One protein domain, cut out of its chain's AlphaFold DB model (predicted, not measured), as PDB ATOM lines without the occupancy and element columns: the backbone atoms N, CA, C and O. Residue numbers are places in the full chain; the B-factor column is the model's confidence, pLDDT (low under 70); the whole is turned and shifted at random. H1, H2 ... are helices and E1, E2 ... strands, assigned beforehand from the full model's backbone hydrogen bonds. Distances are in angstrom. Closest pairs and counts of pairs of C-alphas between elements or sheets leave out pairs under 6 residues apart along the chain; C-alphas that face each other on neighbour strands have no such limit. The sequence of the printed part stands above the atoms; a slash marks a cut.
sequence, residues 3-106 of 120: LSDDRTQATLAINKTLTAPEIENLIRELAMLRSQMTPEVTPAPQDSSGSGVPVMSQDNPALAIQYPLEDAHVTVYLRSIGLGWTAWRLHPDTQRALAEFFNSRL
ATOM      1  N   LEU A   3      26.346  27.905  21.139       92.06
ATOM      2  CA  LEU A   3      26.002  27.537  19.775       92.06
ATOM      3  C   LEU A   3      27.058  28.105  18.825       92.06
ATOM      4  O   LEU A   3      27.564  29.197  19.078       92.06
ATOM      5  N   SER A   4      27.378  27.387  17.753       94.12
ATOM      6  CA  SER A   4      28.153  27.954  16.649       94.12
ATOM      7  C   SER A   4      27.369  29.068  15.946       94.12
ATOM      8  O   SER A   4      26.135  29.091  15.985       94.12
ATOM      9  N   ASP A   5      28.075  29.979  15.270       93.12
ATOM     10  CA  ASP A   5      27.460  31.110  14.555       93.12
ATOM     11  C   ASP A   5      26.465  30.650  13.475       93.12
ATOM     12  O   ASP A   5      25.410  31.253  13.282       93.12
ATOM     13  N   ASP A   6      26.773  29.537  12.806       95.06
ATOM     14  CA  ASP A   6      25.927  28.910  11.783       95.06
ATOM     15  C   ASP A   6      24.789  28.046  12.365       95.06
ATOM     16  O   ASP A   6      23.954  27.530  11.619       95.06
ATOM     17  N   ARG A   7      24.734  27.911  13.697       94.19
ATOM     18  CA  ARG A   7      23.751  27.133  14.464       94.19
ATOM     19  C   ARG A   7      23.728  25.627  14.186       94.19
ATOM     20  O   ARG A   7      22.798  24.950  14.630       94.19
ATOM     21  N   THR A   8      24.731  25.090  13.494       95.00
ATOM     22  CA  THR A   8      24.799  23.658  13.160       95.00
ATOM     23  C   THR A   8      25.412  22.822  14.285       95.00
ATOM     24  O   THR A   8      25.207  21.610  14.348       95.00
ATOM     25  N   GLN A   9      26.141  23.460  15.205       94.06
ATOM     26  CA  GLN A   9      26.875  22.805  16.282       94.06
ATOM     27  C   GLN A   9      26.603  23.468  17.634       94.06
ATOM     28  O   GLN A   9      26.296  24.658  17.735       94.06
ATOM     29  N   ALA A  10      26.731  22.678  18.698       94.50
ATOM     30  CA  ALA A  10      26.625  23.144  20.071       94.50
ATOM     31  C   ALA A  10      27.717  22.505  20.931       94.50
ATOM     32  O   ALA A  10      27.945  21.298  20.863       94.50
ATOM     33  N   THR A  11      28.350  23.306  21.783       94.12
ATOM     34  CA  THR A  11      29.357  22.842  22.739       94.12
ATOM     35  C   THR A  11      28.743  22.717  24.132       94.12
ATOM     36  O   THR A  11      28.184  23.677  24.686       94.12
ATOM     37  N   LEU A  12      28.887  21.527  24.718       94.44
ATOM     38  CA  LEU A  12      28.447  21.170  26.064       94.44
ATOM     39  C   LEU A  12      29.604  20.502  26.820       94.44
ATOM     40  O   LEU A  12      30.201  19.552  26.325       94.44
ATOM     41  N   ALA A  13      29.886  20.973  28.033       93.12
ATOM     42  CA  ALA A  13      30.840  20.356  28.950       93.12
ATOM     43  C   ALA A  13      30.165  20.161  30.311       93.12
ATOM     44  O   ALA A  13      29.575  21.102  30.847       93.12
ATOM     45  N   ILE A  14      30.241  18.948  30.862       92.31
ATOM     46  CA  ILE A  14      29.636  18.594  32.151       92.31
ATOM     47  C   ILE A  14      30.715  17.947  33.013       92.31
ATOM     48  O   ILE A  14      30.990  16.761  32.900       92.31
ATOM     49  N   ASN A  15      31.312  18.743  33.896       91.69
ATOM     50  CA  ASN A  15      32.364  18.296  34.813       91.69
ATOM     51  C   ASN A  15      31.837  18.153  36.251       91.69
ATOM     52  O   ASN A  15      32.550  18.442  37.210       91.69
ATOM     53  N   LYS A  16      30.565  17.768  36.412       94.19
ATOM     54  CA  LYS A  16      29.929  17.571  37.720       94.19
ATOM     55  C   LYS A  16      28.944  16.407  37.709       94.19
ATOM     56  O   LYS A  16      28.343  16.111  36.679       94.19
ATOM     57  N   THR A  17      28.745  15.800  38.874       96.31
ATOM     58  CA  THR A  17      27.651  14.854  39.117       96.31
ATOM     59  C   THR A  17      26.334  15.619  39.208       96.31
ATOM     60  O   THR A  17      26.274  16.669  39.845       96.31
ATOM     61  N   LEU A  18      25.293  15.094  38.567       96.88
ATOM     62  CA  LEU A  18      23.952  15.670  38.563       96.88
ATOM     63  C   LEU A  18      22.979  14.719  39.260       96.88
ATOM     64  O   LEU A  18      23.038  13.504  39.069       96.88
ATOM     65  N   THR A  19      22.063  15.276  40.038       98.00
ATOM     66  CA  THR A  19      20.883  14.572  40.549       98.00
ATOM     67  C   THR A  19      19.829  14.401  39.450       98.00
ATOM     68  O   THR A  19      19.879  15.072  38.419       98.00
ATOM     69  N   ALA A  20      18.832  13.534  39.657       98.00
ATOM     70  CA  ALA A  20      17.762  13.332  38.673       98.00
ATOM     71  C   ALA A  20      17.019  14.636  38.288       98.00
ATOM     72  O   ALA A  20      16.905  14.901  37.091       98.00
ATOM     73  N   PRO A  21      16.611  15.515  39.229       97.88
ATOM     74  CA  PRO A  21      15.987  16.791  38.867       97.88
ATOM     75  C   PRO A  21      16.912  17.725  38.073       97.88
ATOM     76  O   PRO A  21      16.463  18.458  37.192       97.88
ATOM     77  N   GLU A  22      18.217  17.705  38.359       97.06
ATOM     78  CA  GLU A  22      19.191  18.497  37.604       97.06
ATOM     79  C   GLU A  22      19.396  17.952  36.188       97.06
ATOM     80  O   GLU A  22      19.551  18.735  35.253       97.06
ATOM     81  N   ILE A  23      19.348  16.629  36.012       97.06
ATOM     82  CA  ILE A  23      19.351  15.994  34.689       97.06
ATOM     83  C   ILE A  23      18.099  16.402  33.908       97.06
ATOM     84  O   ILE A  23      18.207  16.777  32.744       97.06
ATOM     85  N   GLU A  24      16.919  16.394  34.531       96.56
ATOM     86  CA  GLU A  24      15.687  16.839  33.870       96.56
ATOM     87  C   GLU A  24      15.757  18.303  33.427       96.56
ATOM     88  O   GLU A  24      15.337  18.640  32.318       96.56
ATOM     89  N   ASN A  25      16.305  19.180  34.273       95.81
ATOM     90  CA  ASN A  25      16.530  20.577  33.904       95.81
ATOM     91  C   ASN A  25      17.516  20.701  32.742       95.81
ATOM     92  O   ASN A  25      17.228  21.417  31.786       95.81
ATOM     93  N   LEU A  26      18.624  19.961  32.771       95.25
ATOM     94  CA  LEU A  26      19.581  19.947  31.671       95.25
ATOM     95  C   LEU A  26      18.934  19.477  30.359       95.25
ATOM     96  O   LEU A  26      19.157  20.094  29.322       95.25
ATOM     97  N   ILE A  27      18.098  18.435  30.387       94.12
ATOM     98  CA  ILE A  27      17.355  17.968  29.206       94.12
ATOM     99  C   ILE A  27      16.439  19.076  28.667       94.12
ATOM    100  O   ILE A  27      16.392  19.288  27.456       94.12
ATOM    101  N   ARG A  28      15.742  19.814  29.545       94.06
ATOM    102  CA  ARG A  28      14.905  20.960  29.143       94.06
ATOM    103  C   ARG A  28      15.728  22.059  28.468       94.06
ATOM    104  O   ARG A  28      15.336  22.540  27.406       94.06
ATOM    105  N   GLU A  29      16.870  22.430  29.038       94.62
ATOM    106  CA  GLU A  29      17.745  23.452  28.455       94.62
ATOM    107  C   GLU A  29      18.358  23.000  27.121       94.62
ATOM    108  O   GLU A  29      18.421  23.778  26.170       94.62
ATOM    109  N   LEU A  30      18.752  21.728  27.012       94.81
ATOM    110  CA  LEU A  30      19.246  21.144  25.765       94.81
ATOM    111  C   LEU A  30      18.164  21.114  24.687       94.81
ATOM    112  O   LEU A  30      18.454  21.417  23.532       94.81
ATOM    113  N   ALA A  31      16.918  20.811  25.051       93.44
ATOM    114  CA  ALA A  31      15.792  20.881  24.127       93.44
ATOM    115  C   ALA A  31      15.583  22.317  23.614       93.44
ATOM    116  O   ALA A  31      15.424  22.526  22.412       93.44
ATOM    117  N   MET A  32      15.643  23.318  24.499       93.38
ATOM    118  CA  MET A  32      15.573  24.730  24.100       93.38
ATOM    119  C   MET A  32      16.736  25.155  23.196       93.38
ATOM    120  O   MET A  32      16.553  25.978  22.299       93.38
ATOM    121  N   LEU A  33      17.939  24.629  23.430       93.75
ATOM    122  CA  LEU A  33      19.089  24.890  22.570       93.75
ATOM    123  C   LEU A  33      18.891  24.237  21.196       93.75
ATOM    124  O   LEU A  33      19.034  24.901  20.172       93.75
ATOM    125  N   ARG A  34      18.485  22.961  21.168       92.94
ATOM    126  CA  ARG A  34      18.240  22.198  19.938       92.94
ATOM    127  C   ARG A  34      17.161  22.829  19.064       92.94
ATOM    128  O   ARG A  34      17.295  22.780  17.843       92.94
ATOM    129  N   SER A  35      16.138  23.452  19.648       92.81
ATOM    130  CA  SER A  35      15.086  24.124  18.875       92.81
ATOM    131  C   SER A  35      15.566  25.356  18.107       92.81
ATOM    132  O   SER A  35      14.842  25.859  17.257       92.81
ATOM    133  N   GLN A  36      16.764  25.859  18.413       93.31
ATOM    134  CA  GLN A  36      17.393  26.986  17.721       93.31
ATOM    135  C   GLN A  36      18.421  26.524  16.674       93.31
ATOM    136  O   GLN A  36      18.973  27.355  15.957       93.31
ATOM    137  N   MET A  37      18.702  25.218  16.597       94.06
ATOM    138  CA  MET A  37      19.728  24.643  15.726       94.06
ATOM    139  C   MET A  37      19.209  24.283  14.338       94.06
ATOM    140  O   MET A  37      18.043  23.925  14.157       94.06
ATOM    141  N   THR A  38      20.131  24.277  13.380       92.81
ATOM    142  CA  THR A  38      19.918  23.832  12.002       92.81
ATOM    143  C   THR A  38      20.560  22.452  11.765       92.81
ATOM    144  O   THR A  38      21.624  22.167  12.316       92.81
ATOM    145  N   PRO A  39      19.944  21.565  10.956       90.75
ATOM    146  CA  PRO A  39      18.619  21.697  10.350       90.75
ATOM    147  C   PRO A  39      17.487  21.550  11.381       90.75
ATOM    148  O   PRO A  39      17.663  21.006  12.480       90.75
ATOM    149  N   GLU A  40      16.300  22.021  11.009       89.06
ATOM    150  CA  GLU A  40      15.092  21.796  11.799       89.06
ATOM    151  C   GLU A  40      14.803  20.296  11.962       89.06
ATOM    152  O   GLU A  40      15.266  19.451  11.192       89.06
ATOM    153  N   VAL A  41      14.023  19.951  12.987       85.31
ATOM    154  CA  VAL A  41      13.522  18.582  13.165       85.31
ATOM    155  C   VAL A  41      12.749  18.170  11.915       85.31
ATOM    156  O   VAL A  41      11.954  18.954  11.409       85.31
ATOM    157  N   THR A  42      12.915  16.943  11.430       85.12
ATOM    158  CA  THR A  42      12.183  16.473  10.246       85.12
ATOM    159  C   THR A  42      10.668  16.454  10.493       85.12
ATOM    160  O   THR A  42      10.223  16.088  11.584       85.12
ATOM    161  N   PRO A  43       9.836  16.810   9.499       80.88
ATOM    162  CA  PRO A  43       8.379  16.772   9.638       80.88
ATOM    163  C   PRO A  43       7.808  15.350   9.647       80.88
ATOM    164  O   PRO A  43       6.655  15.178  10.010       80.88
ATOM    165  N   ALA A  44       8.590  14.333   9.283       82.62
ATOM    166  CA  ALA A  44       8.182  12.935   9.360       82.62
ATOM    167  C   ALA A  44       9.037  12.176  10.390       82.62
ATOM    168  O   ALA A  44      10.260  12.403  10.429       82.62
ATOM    169  N   PRO A  45       8.432  11.279  11.192       82.81
ATOM    170  CA  PRO A  45       9.179  10.363  12.039       82.81
ATOM    171  C   PRO A  45      10.006   9.400  11.176       82.81
ATOM    172  O   PRO A  45       9.566   8.953  10.115       82.81
ATOM    173  N   GLN A  46      11.211   9.096  11.646       78.00
ATOM    174  CA  GLN A  46      12.146   8.171  11.005       78.00
ATOM    175  C   GLN A  46      12.322   6.940  11.898       78.00
ATOM    176  O   GLN A  46      12.241   7.049  13.125       78.00
ATOM    177  N   ASP A  47      12.542   5.777  11.297       68.69
ATOM    178  CA  ASP A  47      12.948   4.572  12.014       68.69
ATOM    179  C   ASP A  47      14.455   4.592  12.340       68.69
ATOM    180  O   ASP A  47      15.178   5.540  12.027       68.69
ATOM    181  N   SER A  48      14.949   3.535  12.990       59.19
ATOM    182  CA  SER A  48      16.364   3.403  13.365       59.19
ATOM    183  C   SER A  48      17.326   3.337  12.172       59.19
ATOM    184  O   SER A  48      18.522   3.554  12.358       59.19
ATOM    185  N   SER A  49      16.827   3.058  10.965       57.44
ATOM    186  CA  SER A  49      17.601   3.065   9.720       57.44
ATOM    187  C   SER A  49      17.607   4.431   9.023       57.44
ATOM    188  O   SER A  49      18.271   4.595   8.003       57.44
ATOM    189  N   GLY A  50      16.887   5.420   9.569       60.06
ATOM    190  CA  GLY A  50      16.678   6.712   8.919       60.06
ATOM    191  C   GLY A  50      15.697   6.641   7.748       60.06
ATOM    192  O   GLY A  50      15.646   7.572   6.947       60.06
ATOM    193  N   SER A  51      14.944   5.544   7.637       66.00
ATOM    194  CA  SER A  51      13.853   5.408   6.680       66.00
ATOM    195  C   SER A  51      12.575   5.984   7.286       66.00
ATOM    196  O   SER A  51      12.349   5.912   8.496       66.00
ATOM    197  N   GLY A  52      11.709   6.565   6.456       67.25
ATOM    198  CA  GLY A  52      10.433   7.100   6.926       67.25
ATOM    199  C   GLY A  52       9.544   5.992   7.498       67.25
ATOM    200  O   GLY A  52       9.375   4.947   6.870       67.25
ATOM    201  N   VAL A  53       8.941   6.222   8.667       69.75
ATOM    202  CA  VAL A  53       7.948   5.291   9.222       69.75
ATOM    203  C   VAL A  53       6.634   5.465   8.450       69.75
ATOM    204  O   VAL A  53       6.184   6.605   8.304       69.75
ATOM    205  N   PRO A  54       5.977   4.389   7.973       64.69
ATOM    206  CA  PRO A  54       4.667   4.489   7.340       64.69
ATOM    207  C   PRO A  54       3.631   4.907   8.389       64.69
ATOM    208  O   PRO A  54       3.115   4.094   9.155       64.69
ATOM    209  N   VAL A  55       3.361   6.207   8.440       69.81
ATOM    210  CA  VAL A  55       2.427   6.834   9.373       69.81
ATOM    211  C   VAL A  55       1.383   7.629   8.615       69.81
ATOM    212  O   VAL A  55       1.637   8.149   7.527       69.81
ATOM    213  N   MET A  56       0.208   7.780   9.215       65.50
ATOM    214  CA  MET A  56      -0.742   8.784   8.752       65.50
ATOM    215  C   MET A  56      -0.160  10.163   9.090       65.50
ATOM    216  O   MET A  56      -0.108  10.545  10.260       65.50
ATOM    217  N   SER A  57       0.344  10.865   8.075       61.22
ATOM    218  CA  SER A  57       0.965  12.189   8.196       61.22
ATOM    219  C   SER A  57       0.098  13.241   7.517       61.22
ATOM    220  O   SER A  57      -0.454  13.002   6.445       61.22
ATOM    221  N   GLN A  58       0.002  14.412   8.135       60.09
ATOM    222  CA  GLN A  58      -0.478  15.642   7.496       60.09
ATOM    223  C   GLN A  58       0.730  16.485   7.056       60.09
ATOM    224  O   GLN A  58       1.870  16.081   7.296       60.09
ATOM    225  N   ASP A  59       0.509  17.645   6.437       60.41
ATOM    226  CA  ASP A  59       1.591  18.594   6.150       60.41
ATOM    227  C   ASP A  59       2.111  19.214   7.460       60.41
ATOM    228  O   ASP A  59       1.354  19.813   8.221       60.41
ATOM    229  N   ASN A  60       3.413  19.057   7.731       65.94
ATOM    230  CA  ASN A  60       4.108  19.544   8.935       65.94
ATOM    231  C   ASN A  60       3.435  19.158  10.283       65.94
ATOM    232  O   ASN A  60       3.087  20.031  11.083       65.94
ATOM    233  N   PRO A  61       3.253  17.859  10.577       73.06
ATOM    234  CA  PRO A  61       2.454  17.416  11.708       73.06
ATOM    235  C   PRO A  61       3.193  17.565  13.047       73.06
ATOM    236  O   PRO A  61       4.392  17.302  13.164       73.06
ATOM    237  N   ALA A  62       2.440  17.914  14.093       83.50
ATOM    238  CA  ALA A  62       2.878  17.792  15.488       83.50
ATOM    239  C   ALA A  62       2.612  16.386  16.070       83.50
ATOM    240  O   ALA A  62       3.165  16.030  17.110       83.50
ATOM    241  N   LEU A  63       1.772  15.593  15.396       85.44
ATOM    242  CA  LEU A  63       1.354  14.252  15.793       85.44
ATOM    243  C   LEU A  63       1.307  13.335  14.567       85.44
ATOM    244  O   LEU A  63       0.749  13.714  13.540       85.44
ATOM    245  N   ALA A  64       1.842  12.124  14.692       86.50
ATOM    246  CA  ALA A  64       1.725  11.082  13.676       86.50
ATOM    247  C   ALA A  64       1.361   9.742  14.324       86.50
ATOM    248  O   ALA A  64       1.714   9.481  15.474       86.50
ATOM    249  N   ILE A  65       0.635   8.894  13.596       85.19
ATOM    250  CA  ILE A  65       0.176   7.597  14.106       85.19
ATOM    251  C   ILE A  65       0.638   6.496  13.162       85.19
ATOM    252  O   ILE A  65       0.342   6.530  11.965       85.19
ATOM    253  N   GLN A  66       1.323   5.504  13.725       85.00
ATOM    254  CA  GLN A  66       1.600   4.237  13.065       85.00
ATOM    255  C   GLN A  66       0.610   3.189  13.569       85.00
ATOM    256  O   GLN A  66       0.496   2.952  14.774       85.00
ATOM    257  N   TYR A  67      -0.078   2.554  12.628       77.44
ATOM    258  CA  TYR A  67      -0.981   1.436  12.870       77.44
ATOM    259  C   TYR A  67      -0.545   0.272  11.963       77.44
ATOM    260  O   TYR A  67      -0.989   0.152  10.823       77.44
ATOM    261  N   PRO A  68       0.421  -0.547  12.396       72.81
ATOM    262  CA  PRO A  68       0.815  -1.724  11.627       72.81
ATOM    263  C   PRO A  68      -0.376  -2.685  11.479       72.81
ATOM    264  O   PRO A  68      -1.038  -3.009  12.457       72.81
ATOM    265  N   LEU A  69      -0.642  -3.164  10.258       67.75
ATOM    266  CA  LEU A  69      -1.738  -4.112   9.989       67.75
ATOM    267  C   LEU A  69      -1.545  -5.465  10.697       67.75
ATOM    268  O   LEU A  69      -2.518  -6.174  10.938       67.75
ATOM    269  N   GLU A  70      -0.302  -5.816  11.027       75.75
ATOM    270  CA  GLU A  70       0.079  -7.118  11.591       75.75
ATOM    271  C   GLU A  70       0.359  -7.082  13.103       75.75
ATOM    272  O   GLU A  70       0.659  -8.117  13.696       75.75
ATOM    273  N   ASP A  71       0.277  -5.918  13.754       73.06
ATOM    274  CA  ASP A  71       0.635  -5.765  15.167       73.06
ATOM    275  C   ASP A  71      -0.478  -5.037  15.932       73.06
ATOM    276  O   ASP A  71      -1.043  -4.044  15.483       73.06
ATOM    277  N   ALA A  72      -0.814  -5.557  17.115       76.81
ATOM    278  CA  ALA A  72      -1.895  -5.055  17.961       76.81
ATOM    279  C   ALA A  72      -1.566  -3.712  18.643       76.81
ATOM    280  O   ALA A  72      -2.370  -3.188  19.418       76.81
ATOM    281  N   HIS A  73      -0.369  -3.173  18.413       82.62
ATOM    282  CA  HIS A  73       0.084  -1.933  19.020       82.62
ATOM    283  C   HIS A  73      -0.056  -0.754  18.067       82.62
ATOM    284  O   HIS A  73       0.439  -0.775  16.944       82.62
ATOM    285  N   VAL A  74      -0.655   0.319  18.572       85.50
ATOM    286  CA  VAL A  74      -0.610   1.633  17.934       85.50
ATOM    287  C   VAL A  74       0.570   2.408  18.507       85.50
ATOM    288  O   VAL A  74       0.706   2.518  19.729       85.50
ATOM    289  N   THR A  75       1.402   2.977  17.636       88.19
ATOM    290  CA  THR A  75       2.461   3.905  18.049       88.19
ATOM    291  C   THR A  75       2.019   5.330  17.761       88.19
ATOM    292  O   THR A  75       1.739   5.691  16.616       88.19
ATOM    293  N   VAL A  76       1.974   6.148  18.809       89.38
ATOM    294  CA  VAL A  76       1.746   7.587  18.700       89.38
ATOM    295  C   VAL A  76       3.094   8.282  18.716       89.38
ATOM    296  O   VAL A  76       3.893   8.074  19.624       89.38
ATOM    297  N   TYR A  77       3.339   9.120  17.723       90.00
ATOM    298  CA  TYR A  77       4.503   9.981  17.643       90.00
ATOM    299  C   TYR A  77       4.071  11.412  17.952       90.00
ATOM    300  O   TYR A  77       3.097  11.896  17.374       90.00
ATOM    301  N   LEU A  78       4.805  12.103  18.824       90.38
ATOM    302  CA  LEU A  78       4.674  13.549  19.023       90.38
ATOM    303  C   LEU A  78       5.985  14.222  18.646       90.38
ATOM    304  O   LEU A  78       7.065  13.738  18.993       90.38
ATOM    305  N   ARG A  79       5.879  15.339  17.930       90.19
ATOM    306  CA  ARG A  79       7.029  16.139  17.521       90.19
ATOM    307  C   ARG A  79       7.217  17.307  18.468       90.19
ATOM    308  O   ARG A  79       6.314  18.113  18.676       90.19
ATOM    309  N   SER A  80       8.431  17.434  18.977       89.06
ATOM    310  CA  SER A  80       8.924  18.604  19.687       89.06
ATOM    311  C   SER A  80      10.075  19.212  18.897       89.06
ATOM    312  O   SER A  80      10.983  18.509  18.463       89.06
ATOM    313  N   ILE A  81      10.076  20.536  18.749       86.81
ATOM    314  CA  ILE A  81      11.169  21.267  18.089       86.81
ATOM    315  C   ILE A  81      12.517  21.092  18.805       86.81
ATOM    316  O   ILE A  81      13.563  21.211  18.176       86.81
ATOM    317  N   GLY A  82      12.497  20.792  20.107       87.31
ATOM    318  CA  GLY A  82      13.701  20.611  20.915       87.31
ATOM    319  C   GLY A  82      14.115  19.157  21.123       87.31
ATOM    320  O   GLY A  82      15.303  18.862  21.168       87.31
ATOM    321  N   LEU A  83      13.153  18.238  21.240       88.62
ATOM    322  CA  LEU A  83      13.428  16.818  21.511       88.62
ATOM    323  C   LEU A  83      13.342  15.930  20.265       88.62
ATOM    324  O   LEU A  83      13.674  14.751  20.328       88.62
ATOM    325  N   GLY A  84      12.901  16.475  19.131       89.38
ATOM    326  CA  GLY A  84      12.624  15.683  17.941       89.38
ATOM    327  C   GLY A  84      11.311  14.908  18.056       89.38
ATOM    328  O   GLY A  84      10.348  15.376  18.667       89.38
ATOM    329  N   TRP A  85      11.264  13.729  17.439       88.94
ATOM    330  CA  TRP A  85      10.124  12.820  17.535       88.94
ATOM    331  C   TRP A  85      10.271  11.880  18.726       88.94
ATOM    332  O   TRP A  85      11.252  11.149  18.839       88.94
ATOM    333  N   THR A  86       9.252  11.849  19.576       89.44
ATOM    334  CA  THR A  86       9.117  10.876  20.661       89.44
ATOM    335  C   THR A  86       7.977   9.924  20.335       89.44
ATOM    336  O   THR A  86       6.908  10.372  19.917       89.44
ATOM    337  N   ALA A  87       8.203   8.624  20.516       89.38
ATOM    338  CA  ALA A  87       7.250   7.574  20.180       89.38
ATOM    339  C   ALA A  87       6.740   6.867  21.441       89.38
ATOM    340  O   ALA A  87       7.531   6.426  22.274       89.38
ATOM    341  N   TRP A  88       5.423   6.701  21.545       89.44
ATOM    342  CA  TRP A  88       4.774   5.890  22.569       89.44
ATOM    343  C   TRP A  88       4.034   4.747  21.905       89.44
ATOM    344  O   TRP A  88       3.013   4.939  21.243       89.44
ATOM    345  N   ARG A  89       4.552   3.541  22.115       89.88
ATOM    346  CA  ARG A  89       3.862   2.311  21.752       89.88
ATOM    347  C   ARG A  89       2.809   2.025  22.818       89.88
ATOM    348  O   ARG A  89       3.143   1.738  23.965       89.88
ATOM    349  N   LEU A  90       1.540   2.148  22.452       90.38
ATOM    350  CA  LEU A  90       0.432   1.994  23.385       90.38
ATOM    351  C   LEU A  90       0.089   0.516  23.567       90.38
ATOM    352  O   LEU A  90      -0.156  -0.196  22.591       90.38
ATOM    353  N   HIS A  91       0.007   0.068  24.820       90.56
ATOM    354  CA  HIS A  91      -0.519  -1.258  25.144       90.56
ATOM    355  C   HIS A  91      -1.989  -1.376  24.685       90.56
ATOM    356  O   HIS A  91      -2.723  -0.387  24.798       90.56
ATOM    357  N   PRO A  92      -2.460  -2.547  24.211       89.06
ATOM    358  CA  PRO A  92      -3.839  -2.722  23.743       89.06
ATOM    359  C   PRO A  92      -4.915  -2.258  24.736       89.06
ATOM    360  O   PRO A  92      -5.911  -1.656  24.340       89.06
ATOM    361  N   ASP A  93      -4.701  -2.454  26.038       90.94
ATOM    362  CA  ASP A  93      -5.656  -1.986  27.053       90.94
ATOM    363  C   ASP A  93      -5.705  -0.458  27.166       90.94
ATOM    364  O   ASP A  93      -6.780   0.115  27.332       90.94
ATOM    365  N   THR A  94      -4.568   0.227  27.004       91.25
ATOM    366  CA  THR A  94      -4.525   1.696  26.948       91.25
ATOM    367  C   THR A  94      -5.261   2.211  25.717       91.25
ATOM    368  O   THR A  94      -5.999   3.188  25.810       91.25
ATOM    369  N   GLN A  95      -5.104   1.538  24.574       90.25
ATOM    370  CA  GLN A  95      -5.827   1.887  23.351       90.25
ATOM    371  C   GLN A  95      -7.345   1.774  23.558       90.25
ATOM    372  O   GLN A  95      -8.081   2.701  23.216       90.25
ATOM    373  N   ARG A  96      -7.807   0.678  24.178       90.38
ATOM    374  CA  ARG A  96      -9.227   0.464  24.499       90.38
ATOM    375  C   ARG A  96      -9.763   1.545  25.438       90.38
ATOM    376  O   ARG A  96     -10.787   2.152  25.136       90.38
ATOM    377  N   ALA A  97      -9.041   1.839  26.518       92.50
ATOM    378  CA  ALA A  97      -9.435   2.862  27.483       92.50
ATOM    379  C   ALA A  97      -9.515   4.264  26.853       92.50
ATOM    380  O   ALA A  97     -10.451   5.014  27.128       92.50
ATOM    381  N   LEU A  98      -8.569   4.622  25.974       91.25
ATOM    382  CA  LEU A  98      -8.616   5.887  25.236       91.25
ATOM    383  C   LEU A  98      -9.828   5.948  24.302       91.25
ATOM    384  O   LEU A  98     -10.524   6.963  24.278       91.25
ATOM    385  N   ALA A  99     -10.115   4.868  23.571       89.62
ATOM    386  CA  ALA A  99     -11.280   4.799  22.696       89.62
ATOM    387  C   ALA A  99     -12.590   4.986  23.480       89.62
ATOM    388  O   ALA A  99     -13.424   5.806  23.099       89.62
ATOM    389  N   GLU A 100     -12.759   4.281  24.602       93.06
ATOM    390  CA  GLU A 100     -13.912   4.442  25.497       93.06
ATOM    391  C   GLU A 100     -14.022   5.871  26.035       93.06
ATOM    392  O   GLU A 100     -15.099   6.473  25.986       93.06
ATOM    393  N   PHE A 101     -12.904   6.446  26.487       92.25
ATOM    394  CA  PHE A 101     -12.860   7.814  26.986       92.25
ATOM    395  C   PHE A 101     -13.334   8.809  25.924       92.25
ATOM    396  O   PHE A 101     -14.253   9.582  26.194       92.25
ATOM    397  N   PHE A 102     -12.777   8.778  24.711       91.00
ATOM    398  CA  PHE A 102     -13.178   9.708  23.654       91.00
ATOM    399  C   PHE A 102     -14.629   9.493  23.218       91.00
ATOM    400  O   PHE A 102     -15.381  10.463  23.124       91.00
ATOM    401  N   ASN A 103     -15.065   8.240  23.051       90.38
ATOM    402  CA  ASN A 103     -16.450   7.920  22.701       90.38
ATOM    403  C   ASN A 103     -17.452   8.410  23.755       90.38
ATOM    404  O   ASN A 103     -18.532   8.878  23.401       90.38
ATOM    405  N   SER A 104     -17.091   8.379  25.042       90.88
ATOM    406  CA  SER A 104     -17.942   8.891  26.127       90.88
ATOM    407  C   SER A 104     -18.150  10.412  26.078       90.88
ATOM    408  O   SER A 104     -19.107  10.927  26.658       90.88
ATOM    409  N   ARG A 105     -17.254  11.135  25.391       88.44
ATOM    410  CA  ARG A 105     -17.279  12.596  25.237       88.44
ATOM    411  C   ARG A 105     -17.928  13.052  23.937       88.44
ATOM    412  O   ARG A 105     -18.199  14.245  23.803       88.44
ATOM    413  N   LEU A 106     -18.182  12.142  22.997       85.62
ATOM    414  CA  LEU A 106     -18.907  12.489  21.783       85.62
ATOM    415  C   LEU A 106     -20.337  12.913  22.151       85.62
ATOM    416  O   LEU A 106     -20.974  12.268  22.993       85.62
TER     417      LEU A 106
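Overview. This is residues 3 to 106 of the 120 residues of an uncharacterized protein of Acidovorax sp. Root275 (UniProt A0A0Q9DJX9). A small sheet of three strands in a meander, E1, E2 and E3, sits between two helices that are well separated from each other, H1 beyond the end with the E2 to E3 turn and H2 at the other end, leading away from E3. The assembly is loose: H2 only grazes the sheet, H1 is not on it, residues 3 to 19 run along the side of H1 turned away from the sheet, and a long stretch without named elements, residues 35 to 62, winds from H1 past the E1 side of the sheet. Residues 19 to 25, mostly in H1, and residues 96 to 106, mostly in H2, stick out. The printed part has 104 residues with two named helices and three named strands, in the order H1 E1 E2 E3 H2; the sheet order is E1 - E2 - E3, all antiparallel, and the class is mixed, helices and strands, with 47 residues in named elements, under half of those printed. The whole is loose, with a radius of gyration of the C-alphas of 17.6 A, and spans 48 by 32 by 28 A, only just elongated.

Along the chain. In the sheet, E2 holds residues 74 to 80 and measures 19.5 A from first to last C-alpha. E3, residues 84 to 90, measures 19.1 A and begins at C-alpha 84 at (12.624, 15.683, 17.941). E1, residues 63 to 66, is the short strand at 10.4 A. H1 holds residues 20 to 34 and measures 20.7 A; C-alpha 20 is at (17.762, 13.332, 38.673). H2 holds residues 92 to 105 and measures 20.4 A; C-alpha 105 is at (-17.279, 12.596, 25.237).

Arrangement. The strands E1, E2 and E3 form a meander, each strand the antiparallel neighbour of the one before, with E1 and E3 as edge strands and E2 as the inner strand. E1 and E2 are a hairpin, with 153 degrees between their directions; N 66 and O 75 are within hydrogen-bond range at 2.9 A, and N 77 and O 64 at 2.8 A. E2 and E3 are a hairpin too, at 157 degrees; N 80 and O 84 are within hydrogen-bond range at 2.8 A, and N 90 and O 74 at 2.9 A. The C-alphas of Arg 79 and Trp 85, which face each other, are 4.5 A apart. H2 is only just on the sheet, with 5 pairs of C-alphas within 10 A, and only grazes it with residues 92 to 96. The closest C-alphas of E2 and H2 are those of Val 74 and Gln 95, 7.5 A apart. H1 is not on the sheet, but only just, with 4 pairs of C-alphas within 10 A. H1 and E2 are only just apart, their closest C-alphas at 8.5 A; H1 is also apart from E3 and from H2. In H1 and H2 every O i to N i+4 pair is within hydrogen-bond range.

Size, cuts and confidence. The two C-alphas farthest apart are those of Asn 15 and Leu 106, at 53.2 A. Without residues 19 to 25 and 96 to 106, which stand free, the body of 86 residues spans 45 by 33 by 22 A. The printed part has no cut. The link from H1 to E1 is long, with 28 residues; E1 to E2 is a short link, and E2 to E3 and E3 to H2 are tight links. The mean pLDDT of the printed part is 86.2, and residues 47 to 60 and residue 69 are under 70.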